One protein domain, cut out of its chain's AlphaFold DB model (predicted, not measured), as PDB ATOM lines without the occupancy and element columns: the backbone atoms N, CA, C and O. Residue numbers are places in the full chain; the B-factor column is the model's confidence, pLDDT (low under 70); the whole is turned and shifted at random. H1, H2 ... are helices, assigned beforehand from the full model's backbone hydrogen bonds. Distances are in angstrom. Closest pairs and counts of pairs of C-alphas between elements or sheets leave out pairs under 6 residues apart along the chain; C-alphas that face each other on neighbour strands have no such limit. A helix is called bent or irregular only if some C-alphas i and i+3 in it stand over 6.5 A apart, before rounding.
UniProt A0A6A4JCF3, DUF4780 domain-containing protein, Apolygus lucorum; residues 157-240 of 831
ATOM      1  N   ARG A 157     323.116 -14.615  49.469       64.75
ATOM      2  CA  ARG A 157     322.713 -14.546  50.880       64.75
ATOM      3  C   ARG A 157     323.729 -15.220  51.807       64.75
ATOM      4  O   ARG A 157     323.891 -14.754  52.931       64.75
ATOM      5  N   LYS A 158     324.424 -16.271  51.350       75.00
ATOM      6  CA  LYS A 158     325.497 -16.924  52.120       75.00
ATOM      7  C   LYS A 158     326.717 -16.003  52.223       75.00
ATOM      8  O   LYS A 158     327.198 -15.766  53.326       75.00
ATOM      9  N   TYR A 159     327.111 -15.395  51.101       77.88
ATOM     10  CA  TYR A 159     328.213 -14.428  51.038       77.88
ATOM     11  C   TYR A 159     327.956 -13.201  51.933       77.88
ATOM     12  O   TYR A 159     328.786 -12.870  52.776       77.88
ATOM     13  N   VAL A 160     326.761 -12.591  51.855       77.44
ATOM     14  CA  VAL A 160     326.358 -11.476  52.741       77.44
ATOM     15  C   VAL A 160     326.494 -11.846  54.213       77.44
ATOM     16  O   VAL A 160     326.932 -11.008  54.991       77.44
ATOM     17  N   SER A 161     326.116 -13.057  54.630       80.25
ATOM     18  CA  SER A 161     326.261 -13.446  56.037       80.25
ATOM     19  C   SER A 161     327.726 -13.423  56.486       80.25
ATOM     20  O   SER A 161     328.000 -12.893  57.563       80.25
ATOM     21  N   GLN A 162     328.644 -13.914  55.646       85.12
ATOM     22  CA  GLN A 162     330.063 -14.130  55.966       85.12
ATOM     23  C   GLN A 162     330.940 -12.861  55.941       85.12
ATOM     24  O   GLN A 162     331.942 -12.824  56.643       85.12
ATOM     25  N   MET A 163     330.572 -11.816  55.190       88.44
ATOM     26  CA  MET A 163     331.311 -10.535  55.165       88.44
ATOM     27  C   MET A 163     331.399  -9.869  56.555       88.44
ATOM     28  O   MET A 163     330.450  -9.959  57.340       88.44
ATOM     29  N   SER A 164     332.461  -9.117  56.862       95.00
ATOM     30  CA  SER A 164     332.532  -8.348  58.115       95.00
ATOM     31  C   SER A 164     331.539  -7.176  58.122       95.00
ATOM     32  O   SER A 164     330.967  -6.803  57.092       95.00
ATOM     33  N   LEU A 165     331.311  -6.558  59.289       85.12
ATOM     34  CA  LEU A 165     330.480  -5.351  59.369       85.12
ATOM     35  C   LEU A 165     331.088  -4.183  58.570       85.12
ATOM     36  O   LEU A 165     330.332  -3.415  57.973       85.12
ATOM     37  N   SER A 166     332.421  -4.092  58.503       90.62
ATOM     38  CA  SER A 166     333.128  -3.087  57.703       90.62
ATOM     39  C   SER A 166     332.850  -3.284  56.211       90.62
ATOM     40  O   SER A 166     332.350  -2.374  55.551       90.62
ATOM     41  N   ASP A 167     333.022  -4.505  55.696       91.44
ATOM     42  CA  ASP A 167     332.804  -4.808  54.272       91.44
ATOM     43  C   ASP A 167     331.329  -4.631  53.888       91.44
ATOM     44  O   ASP A 167     331.007  -4.118  52.816       91.44
ATOM     45  N   LYS A 168     330.406  -4.977  54.798       89.44
ATOM     46  CA  LYS A 168     328.965  -4.704  54.657       89.44
ATOM     47  C   LYS A 168     328.667  -3.203  54.545       89.44
ATOM     48  O   LYS A 168     327.706  -2.839  53.868       89.44
ATOM     49  N   ILE A 169     329.447  -2.329  55.186       90.12
ATOM     50  CA  ILE A 169     329.320  -0.867  55.078       90.12
ATOM     51  C   ILE A 169     329.987  -0.363  53.789       90.12
ATOM     52  O   ILE A 169     329.346   0.370  53.033       90.12
ATOM     53  N   ALA A 170     331.210  -0.806  53.486       94.06
ATOM     54  CA  ALA A 170     331.943  -0.448  52.272       94.06
ATOM     55  C   ALA A 170     331.172  -0.831  50.998       94.06
ATOM     56  O   ALA A 170     330.947   0.013  50.133       94.06
ATOM     57  N   MET A 171     330.651  -2.058  50.922       93.88
ATOM     58  CA  MET A 171     329.825  -2.533  49.808       93.88
ATOM     59  C   MET A 171     328.505  -1.758  49.684       93.88
ATOM     60  O   MET A 171     328.056  -1.491  48.571       93.88
ATOM     61  N   ARG A 172     327.872  -1.353  50.798       91.38
ATOM     62  CA  ARG A 172     326.675  -0.484  50.761       91.38
ATOM     63  C   ARG A 172     326.999   0.909  50.229       91.38
ATOM     64  O   ARG A 172     326.179   1.455  49.495       91.38
ATOM     65  N   LYS A 173     328.160   1.467  50.589       95.12
ATOM     66  CA  LYS A 173     328.651   2.744  50.061       95.12
ATOM     67  C   LYS A 173     328.931   2.625  48.558       95.12
ATOM     68  O   LYS A 173     328.301   3.328  47.784       95.12
ATOM     69  N   LEU A 174     329.737   1.649  48.140       94.94
ATOM     70  CA  LEU A 174     330.049   1.387  46.730       94.94
ATOM     71  C   LEU A 174     328.786   1.151  45.880       94.94
ATOM     72  O   LEU A 174     328.655   1.718  44.799       94.94
ATOM     73  N   MET A 175     327.811   0.386  46.391       95.31
ATOM     74  CA  MET A 175     326.493   0.236  45.761       95.31
ATOM     75  C   MET A 175     325.750   1.571  45.636       95.31
ATOM     76  O   MET A 175     325.134   1.813  44.600       95.31
ATOM     77  N   ALA A 176     325.756   2.425  46.662       92.31
ATOM     78  CA  ALA A 176     325.089   3.726  46.611       92.31
ATOM     79  C   ALA A 176     325.747   4.666  45.589       92.31
ATOM     80  O   ALA A 176     325.033   5.276  44.794       92.31
ATOM     81  N   ASP A 177     327.080   4.705  45.578       96.00
ATOM     82  CA  ASP A 177     327.890   5.600  44.753       96.00
ATOM     83  C   ASP A 177     327.861   5.180  43.266       96.00
ATOM     84  O   ASP A 177     327.672   6.026  42.395       96.00
ATOM     85  N   LYS A 178     327.949   3.873  42.953       96.38
ATOM     86  CA  LYS A 178     327.956   3.357  41.564       96.38
ATOM     87  C   LYS A 178     326.583   3.034  40.960       96.38
ATOM     88  O   LYS A 178     326.472   2.957  39.737       96.38
ATOM     89  N   THR A 179     325.515   2.875  41.753       96.44
ATOM     90  CA  THR A 179     324.154   2.654  41.208       96.44
ATOM     91  C   THR A 179     323.662   3.746  40.237       96.44
ATOM     92  O   THR A 179     323.033   3.355  39.253       96.44
ATOM     93  N   PRO A 180     323.841   5.070  40.456       96.00
ATOM     94  CA  PRO A 180     323.363   6.080  39.503       96.00
ATOM     95  C   PRO A 180     324.092   6.003  38.154       96.00
ATOM     96  O   PRO A 180     323.435   5.811  37.133       96.00
ATOM     97  N   GLU A 181     325.426   6.036  38.174       97.50
ATOM     98  CA  GLU A 181     326.321   5.922  37.011       97.50
ATOM     99  C   GLU A 181     325.965   4.709  36.134       97.50
ATOM    100  O   GLU A 181     325.585   4.841  34.968       97.50
ATOM    101  N   TYR A 182     325.963   3.511  36.724       97.62
ATOM    102  CA  TYR A 182     325.667   2.282  35.988       97.62
ATOM    103  C   TYR A 182     324.190   2.153  35.592       97.62
ATOM    104  O   TYR A 182     323.870   1.429  34.649       97.62
ATOM    105  N   ARG A 183     323.265   2.866  36.251       97.56
ATOM    106  CA  ARG A 183     321.863   2.930  35.810       97.56
ATOM    107  C   ARG A 183     321.719   3.741  34.528       97.56
ATOM    108  O   ARG A 183     320.907   3.364  33.689       97.56
ATOM    109  N   GLU A 184     322.470   4.821  34.356       97.81
ATOM    110  CA  GLU A 184     322.441   5.620  33.125       97.81
ATOM    111  C   GLU A 184     323.084   4.865  31.960       97.81
ATOM    112  O   GLU A 184     322.459   4.737  30.906       97.81
ATOM    113  N   ILE A 185     324.235   4.229  32.200       98.00
ATOM    114  CA  ILE A 185     324.871   3.291  31.261       98.00
ATOM    115  C   ILE A 185     323.894   2.164  30.878       98.00
ATOM    116  O   ILE A 185     323.650   1.926  29.697       98.00
ATOM    117  N   GLY A 186     323.250   1.520  31.856       97.69
ATOM    118  CA  GLY A 186     322.268   0.463  31.607       97.69
ATOM    119  C   GLY A 186     321.029   0.930  30.834       97.69
ATOM    120  O   GLY A 186     320.527   0.199  29.985       97.69
ATOM    121  N   MET A 187     320.544   2.155  31.071       97.19
ATOM    122  CA  MET A 187     319.444   2.738  30.288       97.19
ATOM    123  C   MET A 187     319.872   3.072  28.850       97.19
ATOM    124  O   MET A 187     319.050   2.941  27.943       97.19
ATOM    125  N   LYS A 188     321.137   3.459  28.621       98.19
ATOM    126  CA  LYS A 188     321.715   3.651  27.279       98.19
ATOM    127  C   LYS A 188     321.787   2.318  26.524       98.19
ATOM    128  O   LYS A 188     321.172   2.205  25.467       98.19
ATOM    129  N   ILE A 189     322.383   1.289  27.136       98.00
ATOM    130  CA  ILE A 189     322.440  -0.086  26.603       98.00
ATOM    131  C   ILE A 189     321.034  -0.606  26.262       98.00
ATOM    132  O   ILE A 189     320.812  -1.115  25.166       98.00
ATOM    133  N   SER A 190     320.055  -0.444  27.163       97.62
ATOM    134  CA  SER A 190     318.678  -0.893  26.912       97.62
ATOM    135  C   SER A 190     318.034  -0.226  25.691       97.62
ATOM    136  O   SER A 190     317.331  -0.899  24.939       97.62
ATOM    137  N   ARG A 191     318.293   1.068  25.453       97.62
ATOM    138  CA  ARG A 191     317.817   1.774  24.247       97.62
ATOM    139  C   ARG A 191     318.515   1.260  22.989       97.62
ATOM    140  O   ARG A 191     317.841   0.918  22.024       97.62
ATOM    141  N   GLU A 192     319.843   1.166  23.018       97.88
ATOM    142  CA  GLU A 192     320.674   0.753  21.875       97.88
ATOM    143  C   GLU A 192     320.374  -0.680  21.424       97.88
ATOM    144  O   GLU A 192     320.191  -0.938  20.235       97.88
ATOM    145  N   LYS A 193     320.238  -1.607  22.378       97.25
ATOM    146  CA  LYS A 193     319.910  -3.020  22.126       97.25
ATOM    147  C   LYS A 193     318.399  -3.271  21.985       97.25
ATOM    148  O   LYS A 193     317.997  -4.414  21.792       97.25
ATOM    149  N   LYS A 194     317.559  -2.227  22.078       97.12
ATOM    150  CA  LYS A 194     316.080  -2.277  22.009       97.12
ATOM    151  C   LYS A 194     315.437  -3.261  23.005       97.12
ATOM    152  O   LYS A 194     314.413  -3.875  22.707       97.12
ATOM    153  N   ILE A 195     316.018  -3.399  24.198       96.81
ATOM    154  CA  ILE A 195     315.543  -4.301  25.261       96.81
ATOM    155  C   ILE A 195     314.873  -3.536  26.416       96.81
ATOM    156  O   ILE A 195     315.312  -2.436  26.763       96.81
ATOM    157  N   PRO A 196     313.842  -4.102  27.076       94.81
ATOM    158  CA  PRO A 196     313.203  -3.456  28.219       94.81
ATOM    159  C   PRO A 196     314.181  -3.321  29.396       94.81
ATOM    160  O   PRO A 196     314.792  -4.295  29.833       94.81
ATOM    161  N   PHE A 197     314.316  -2.109  29.943       97.62
ATOM    162  CA  PHE A 197     315.156  -1.879  31.120       97.62
ATOM    163  C   PHE A 197     314.517  -2.521  32.370       97.62
ATOM    164  O   PHE A 197     313.352  -2.237  32.672       97.62
ATOM    165  N   PRO A 198     315.240  -3.365  33.132       96.19
ATOM    166  CA  PRO A 198     314.661  -4.107  34.246       96.19
ATOM    167  C   PRO A 198     314.222  -3.195  35.399       96.19
ATOM    168  O   PRO A 198     314.828  -2.162  35.693       96.19
ATOM    169  N   ASN A 199     313.178  -3.609  36.125       95.75
ATOM    170  CA  ASN A 199     312.690  -2.833  37.266       95.75
ATOM    171  C   ASN A 199     313.776  -2.661  38.350       95.75
ATOM    172  O   ASN A 199     314.674  -3.493  38.497       95.75
ATOM    173  N   ARG A 200     313.654  -1.604  39.170       92.56
ATOM    174  CA  ARG A 200     314.666  -1.205  40.170       92.56
ATOM    175  C   ARG A 200     315.189  -2.358  41.039       92.56
ATOM    176  O   ARG A 200     316.376  -2.362  41.339       92.56
ATOM    177  N   ARG A 201     314.350  -3.320  41.450       93.00
ATOM    178  CA  ARG A 201     314.794  -4.447  42.295       93.00
ATOM    179  C   ARG A 201     315.664  -5.437  41.522       93.00
ATOM    180  O   ARG A 201     316.659  -5.905  42.062       93.00
ATOM    181  N   ILE A 202     315.301  -5.729  40.275       95.62
ATOM    182  CA  ILE A 202     316.072  -6.613  39.393       95.62
ATOM    183  C   ILE A 202     317.396  -5.939  39.015       95.62
ATOM    184  O   ILE A 202     318.449  -6.549  39.179       95.62
ATOM    185  N   PHE A 203     317.370  -4.657  38.637       97.31
ATOM    186  CA  PHE A 203     318.588  -3.888  38.367       97.31
ATOM    187  C   PHE A 203     319.525  -3.827  39.586       97.31
ATOM    188  O   PHE A 203     320.722  -4.063  39.462       97.31
ATOM    189  N   GLN A 204     318.990  -3.590  40.792       95.38
ATOM    190  CA  GLN A 204     319.795  -3.604  42.020       95.38
ATOM    191  C   GLN A 204     320.364  -4.994  42.354       95.38
ATOM    192  O   GLN A 204     321.451  -5.049  42.922       95.38
ATOM    193  N   ARG A 205     319.701  -6.104  41.985       95.69
ATOM    194  CA  ARG A 205     320.305  -7.448  42.081       95.69
ATOM    195  C   ARG A 205     321.440  -7.622  41.068       95.69
ATOM    196  O   ARG A 205     322.480  -8.134  41.453       95.69
ATOM    197  N   ILE A 206     321.277  -7.168  39.822       97.31
ATOM    198  CA  ILE A 206     322.341  -7.228  38.801       97.31
ATOM    199  C   ILE A 206     323.578  -6.449  39.271       97.31
ATOM    200  O   ILE A 206     324.662  -7.019  39.324       97.31
ATOM    201  N   MET A 207     323.407  -5.194  39.703       97.69
ATOM    202  CA  MET A 207     324.486  -4.383  40.290       97.69
ATOM    203  C   MET A 207     325.176  -5.088  41.463       97.69
ATOM    204  O   MET A 207     326.400  -5.079  41.559       97.69
ATOM    205  N   TYR A 208     324.390  -5.720  42.338       96.00
ATOM    206  CA  TYR A 208     324.904  -6.448  43.492       96.00
ATOM    207  C   TYR A 208     325.733  -7.680  43.087       96.00
ATOM    208  O   TYR A 208     326.838  -7.860  43.593       96.00
ATOM    209  N   GLU A 209     325.237  -8.501  42.151       95.88
ATOM    210  CA  GLU A 209     325.967  -9.654  41.604       95.88
ATOM    211  C   GLU A 209     327.300  -9.225  40.966       95.88
ATOM    212  O   GLU A 209     328.320  -9.884  41.169       95.88
ATOM    213  N   LEU A 210     327.312  -8.117  40.217       97.12
ATOM    214  CA  LEU A 210     328.515  -7.605  39.554       97.12
ATOM    215  C   LEU A 210     329.538  -7.029  40.544       97.12
ATOM    216  O   LEU A 210     330.725  -7.310  40.412       97.12
ATOM    217  N   ILE A 211     329.097  -6.298  41.575       95.75
ATOM    218  CA  ILE A 211     329.994  -5.783  42.623       95.75
ATOM    219  C   ILE A 211     330.591  -6.924  43.459       95.75
ATOM    220  O   ILE A 211     331.799  -6.938  43.671       95.75
ATOM    221  N   VAL A 212     329.793  -7.911  43.884       93.50
ATOM    222  CA  VAL A 212     330.298  -9.057  44.670       93.50
ATOM    223  C   VAL A 212     331.261  -9.939  43.879       93.50
ATOM    224  O   VAL A 212     332.167 -10.525  44.461       93.50
ATOM    225  N   THR A 213     331.099 -10.030  42.557       94.94
ATOM    226  CA  THR A 213     332.025 -10.790  41.700       94.94
ATOM    227  C   THR A 213     333.237  -9.985  41.228       94.94
ATOM    228  O   THR A 213     334.073 -10.544  40.524       94.94
ATOM    229  N   GLY A 214     333.350  -8.699  41.589       95.69
ATOM    230  CA  GLY A 214     334.421  -7.811  41.120       95.69
ATOM    231  C   GLY A 214     334.342  -7.456  39.627       95.69
ATOM    232  O   GLY A 214     335.320  -6.983  39.063       95.69
ATOM    233  N   LYS A 215     333.193  -7.691  38.980       97.56
ATOM    234  CA  LYS A 215     332.972  -7.576  37.524       97.56
ATOM    235  C   LYS A 215     331.996  -6.450  37.178       97.56
ATOM    236  O   LYS A 215     331.129  -6.600  36.318       97.56
ATOM    237  N   LEU A 216     332.072  -5.333  37.904       97.38
ATOM    238  CA  LEU A 216     331.270  -4.152  37.597       97.38
ATOM    239  C   LEU A 216     331.941  -3.332  36.487       97.38
ATOM    240  O   LEU A 216     332.673  -2.384  36.758       97.38
ATOM    241  N   ASP A 217     331.640  -3.705  35.249       97.81
ATOM    242  CA  ASP A 217     332.003  -2.986  34.029       97.81
ATOM    243  C   ASP A 217     330.817  -2.937  33.043       97.81
ATOM    244  O   ASP A 217     329.751  -3.519  33.276       97.81
ATOM    245  N   VAL A 218     330.989  -2.198  31.945       97.94
ATOM    246  CA  VAL A 218     329.936  -1.940  30.947       97.94
ATOM    247  C   VAL A 218     329.512  -3.214  30.203       97.94
ATOM    248  O   VAL A 218     328.319  -3.413  29.969       97.94
ATOM    249  N   ALA A 219     330.457  -4.097  29.864       97.94
ATOM    250  CA  ALA A 219     330.196  -5.303  29.082       97.94
ATOM    251  C   ALA A 219     329.522  -6.393  29.931       97.94
ATOM    252  O   ALA A 219     328.553  -7.017  29.493       97.94
ATOM    253  N   ASN A 220     329.961  -6.573  31.178       98.06
ATOM    254  CA  ASN A 220     329.297  -7.454  32.136       98.06
ATOM    255  C   ASN A 220     327.909  -6.928  32.541       98.06
ATOM    256  O   ASN A 220     326.994  -7.734  32.745       98.06
ATOM    257  N   LEU A 221     327.697  -5.602  32.586       98.12
ATOM    258  CA  LEU A 221     326.352  -5.038  32.732       98.12
ATOM    259  C   LEU A 221     325.471  -5.353  31.515       98.12
ATOM    260  O   LEU A 221     324.363  -5.854  31.707       98.12
ATOM    261  N   GLU A 222     325.943  -5.111  30.286       98.19
ATOM    262  CA  GLU A 222     325.201  -5.460  29.063       98.19
ATOM    263  C   GLU A 222     324.809  -6.943  29.061       98.19
ATOM    264  O   GLU A 222     323.628  -7.275  28.927       98.19
ATOM    265  N   LEU A 223     325.778  -7.831  29.294       97.94
ATOM    266  CA  LEU A 223     325.569  -9.275  29.319       97.94
ATOM    267  C   LEU A 223     324.505  -9.681  30.352       97.94
ATOM    268  O   LEU A 223     323.631 -10.493  30.048       97.94
ATOM    269  N   LYS A 224     324.524  -9.098  31.559       98.06
ATOM    270  CA  LYS A 224     323.501  -9.356  32.588       98.06
ATOM    271  C   LYS A 224     322.125  -8.803  32.215       98.06
ATOM    272  O   LYS A 224     321.128  -9.444  32.548       98.06
ATOM    273  N   LEU A 225     322.047  -7.652  31.542       97.94
ATOM    274  CA  LEU A 225     320.783  -7.088  31.054       97.94
ATOM    275  C   LEU A 225     320.167  -7.992  29.975       97.94
ATOM    276  O   LEU A 225     319.003  -8.371  30.100       97.94
ATOM    277  N   VAL A 226     320.953  -8.424  28.985       97.62
ATOM    278  CA  VAL A 226     320.515  -9.352  27.925       97.62
ATOM    279  C   VAL A 226     320.117 -10.717  28.507       97.62
ATOM    280  O   VAL A 226     319.028 -11.215  28.223       97.62
ATOM    281  N   GLN A 227     320.923 -11.292  29.409       97.25
ATOM    282  CA  GLN A 227     320.563 -12.524  30.126       97.25
ATOM    283  C   GLN A 227     319.250 -12.384  30.904       97.25
ATOM    284  O   GLN A 227     318.454 -13.321  30.940       97.25
ATOM    285  N   GLN A 228     319.009 -11.238  31.545       97.19
ATOM    286  CA  GLN A 228     317.775 -11.011  32.289       97.19
ATOM    287  C   GLN A 228     316.559 -10.916  31.363       97.19
ATOM    288  O   GLN A 228     315.525 -11.497  31.680       97.19
ATOM    289  N   VAL A 229     316.697 -10.283  30.195       96.38
ATOM    290  CA  VAL A 229     315.644 -10.245  29.169       96.38
ATOM    291  C   VAL A 229     315.325 -11.651  28.669       96.38
ATOM    292  O   VAL A 229     314.153 -12.003  28.609       96.38
ATOM    293  N   HIS A 230     316.323 -12.503  28.417       95.00
ATOM    294  CA  HIS A 230     316.071 -13.901  28.049       95.00
ATOM    295  C   HIS A 230     315.416 -14.719  29.173       95.00
ATOM    296  O   HIS A 230     314.564 -15.559  28.893       95.00
ATOM    297  N   ARG A 231     315.738 -14.465  30.452       93.06
ATOM    298  CA  ARG A 231     315.013 -15.078  31.585       93.06
ATOM    299  C   ARG A 231     313.561 -14.617  31.648       93.06
ATOM    300  O   ARG A 231     312.696 -15.428  31.956       93.06
ATOM    301  N   ASP A 232     313.301 -13.337  31.400       91.44
ATOM    302  CA  ASP A 232     311.956 -12.765  31.466       91.44
ATOM    303  C   ASP A 232     311.124 -13.134  30.223       91.44
ATOM    304  O   ASP A 232     309.933 -13.384  30.357       91.44
ATOM    305  N   GLN A 233     311.750 -13.331  29.057       91.75
ATOM    306  CA  GLN A 233     311.153 -13.984  27.883       91.75
ATOM    307  C   GLN A 233     310.853 -15.464  28.142       91.75
ATOM    308  O   GLN A 233     309.764 -15.920  27.825       91.75
ATOM    309  N   ALA A 234     311.768 -16.219  28.759       88.69
ATOM    310  CA  ALA A 234     311.522 -17.616  29.129       88.69
ATOM    311  C   ALA A 234     310.436 -17.759  30.215       88.69
ATOM    312  O   ALA A 234     309.760 -18.781  30.277       88.69
ATOM    313  N   ARG A 235     310.246 -16.729  31.053       85.50
ATOM    314  CA  ARG A 235     309.116 -16.616  31.987       85.50
ATOM    315  C   ARG A 235     307.825 -16.281  31.258       85.50
ATOM    316  O   ARG A 235     306.906 -17.067  31.380       85.50
ATOM    317  N   SER A 236     307.787 -15.218  30.449       80.50
ATOM    318  CA  SER A 236     306.604 -14.851  29.650       80.50
ATOM    319  C   SER A 236     306.159 -16.022  28.785       80.50
ATOM    320  O   SER A 236     305.006 -16.413  28.850       80.50
ATOM    321  N   LYS A 237     307.094 -16.693  28.101       78.00
ATOM    322  CA  LYS A 237     306.793 -17.903  27.342       78.00
ATOM    323  C   LYS A 237     306.289 -19.044  28.229       78.00
ATOM    324  O   LYS A 237     305.309 -19.666  27.861       78.00
ATOM    325  N   LYS A 238     306.867 -19.303  29.408       73.75
ATOM    326  CA  LYS A 238     306.298 -20.303  30.334       73.75
ATOM    327  C   LYS A 238     304.899 -19.912  30.836       73.75
ATOM    328  O   LYS A 238     304.056 -20.787  31.014       73.75
ATOM    329  N   ASP A 239     304.647 -18.627  31.055       64.69
ATOM    330  CA  ASP A 239     303.369 -18.084  31.517       64.69
ATOM    331  C   ASP A 239     302.324 -18.028  30.372       64.69
ATOM    332  O   ASP A 239     301.129 -18.118  30.629       64.69
ATOM    333  N   GLU A 240     302.756 -17.954  29.109       58.38
ATOM    334  CA  GLU A 240     301.931 -18.023  27.890       58.38
ATOM    335  C   GLU A 240     301.651 -19.478  27.474       58.38
ATOM    336  O   GLU A 240     300.494 -19.832  27.239       58.38
TER     337      GLU A 240
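This is residues 157 to 240 of the 831 residues of the protein "DUF4780 domain-containing protein" of Apolygus lucorum (UniProt A0A6A4JCF3). A long helix, H2, bends partway, and H3 sits within the bend; H4 starts beside H2b, crosses both H2b and H3, and sticks out at the far end with residues 233 to 240. Short H1 folds back near H2a at the other end. The printed part has 84 residues with four named helices, in the order H1, H2, H3, H4, and no named strand: all helix. It is only just compact, close to loose, with a radius of gyration of the C-alphas of 14.1 A, and elongated, spanning 44 by 27 by 18 A.

Find C-alpha 157 at (322.713, -14.546, 50.880); there H1 begins, residues 157 to 162, 8.9 A long. H2, residues 165 to 192, was assigned as one helix by its hydrogen bonds but is bent: C-alphas 177 and 180 are 6.9 A apart. Its arms are H2a, residues 165 to 177, 18.4 A, and H2b, residues 180 to 192, 18.6 A. H3 takes residues 200 to 212, 18.1 A. H4, residues 218 to 240, runs 32.4 A to C-alpha 240 at (301.931, -18.023, 27.890).

Look first at Val 160 and Lys 168, whose C-alphas, 7.5 A apart, are the closest of H1 and H2a, close but not clearly touching. H2a and H2b stand at a steep tilt of 49 degrees. H2a, with residues 171 to 175 alone, touches H3, closest at the C-alphas of Met 175 and Tyr 208, 7.2 A, at a steep tilt of 56 degrees, opposite ways. H4, with residues 218 to 225 alone, touches H2b, closest at the C-alphas of Ile 189 and Glu 222, 6.5 A, at a steep tilt of 62 degrees, the same way. H3 and H4 touch closest at the C-alphas of Ile 206 and Lys 224, 6.7 A, at a steep tilt of 46 degrees, opposite ways. The helix packing is mostly crossed, with no touching pair at a shallow tilt. H1 and H3 are apart. In H1, H2a, H2b, H3 and H4 every O i to N i+4 pair is within hydrogen-bond range.

The C-alphas farthest apart are those of Ser 166 and Glu 240, 45.7 A. The printed part has no cut and no long link. Confidence is low, under 70, at residues 157, 239 and 240.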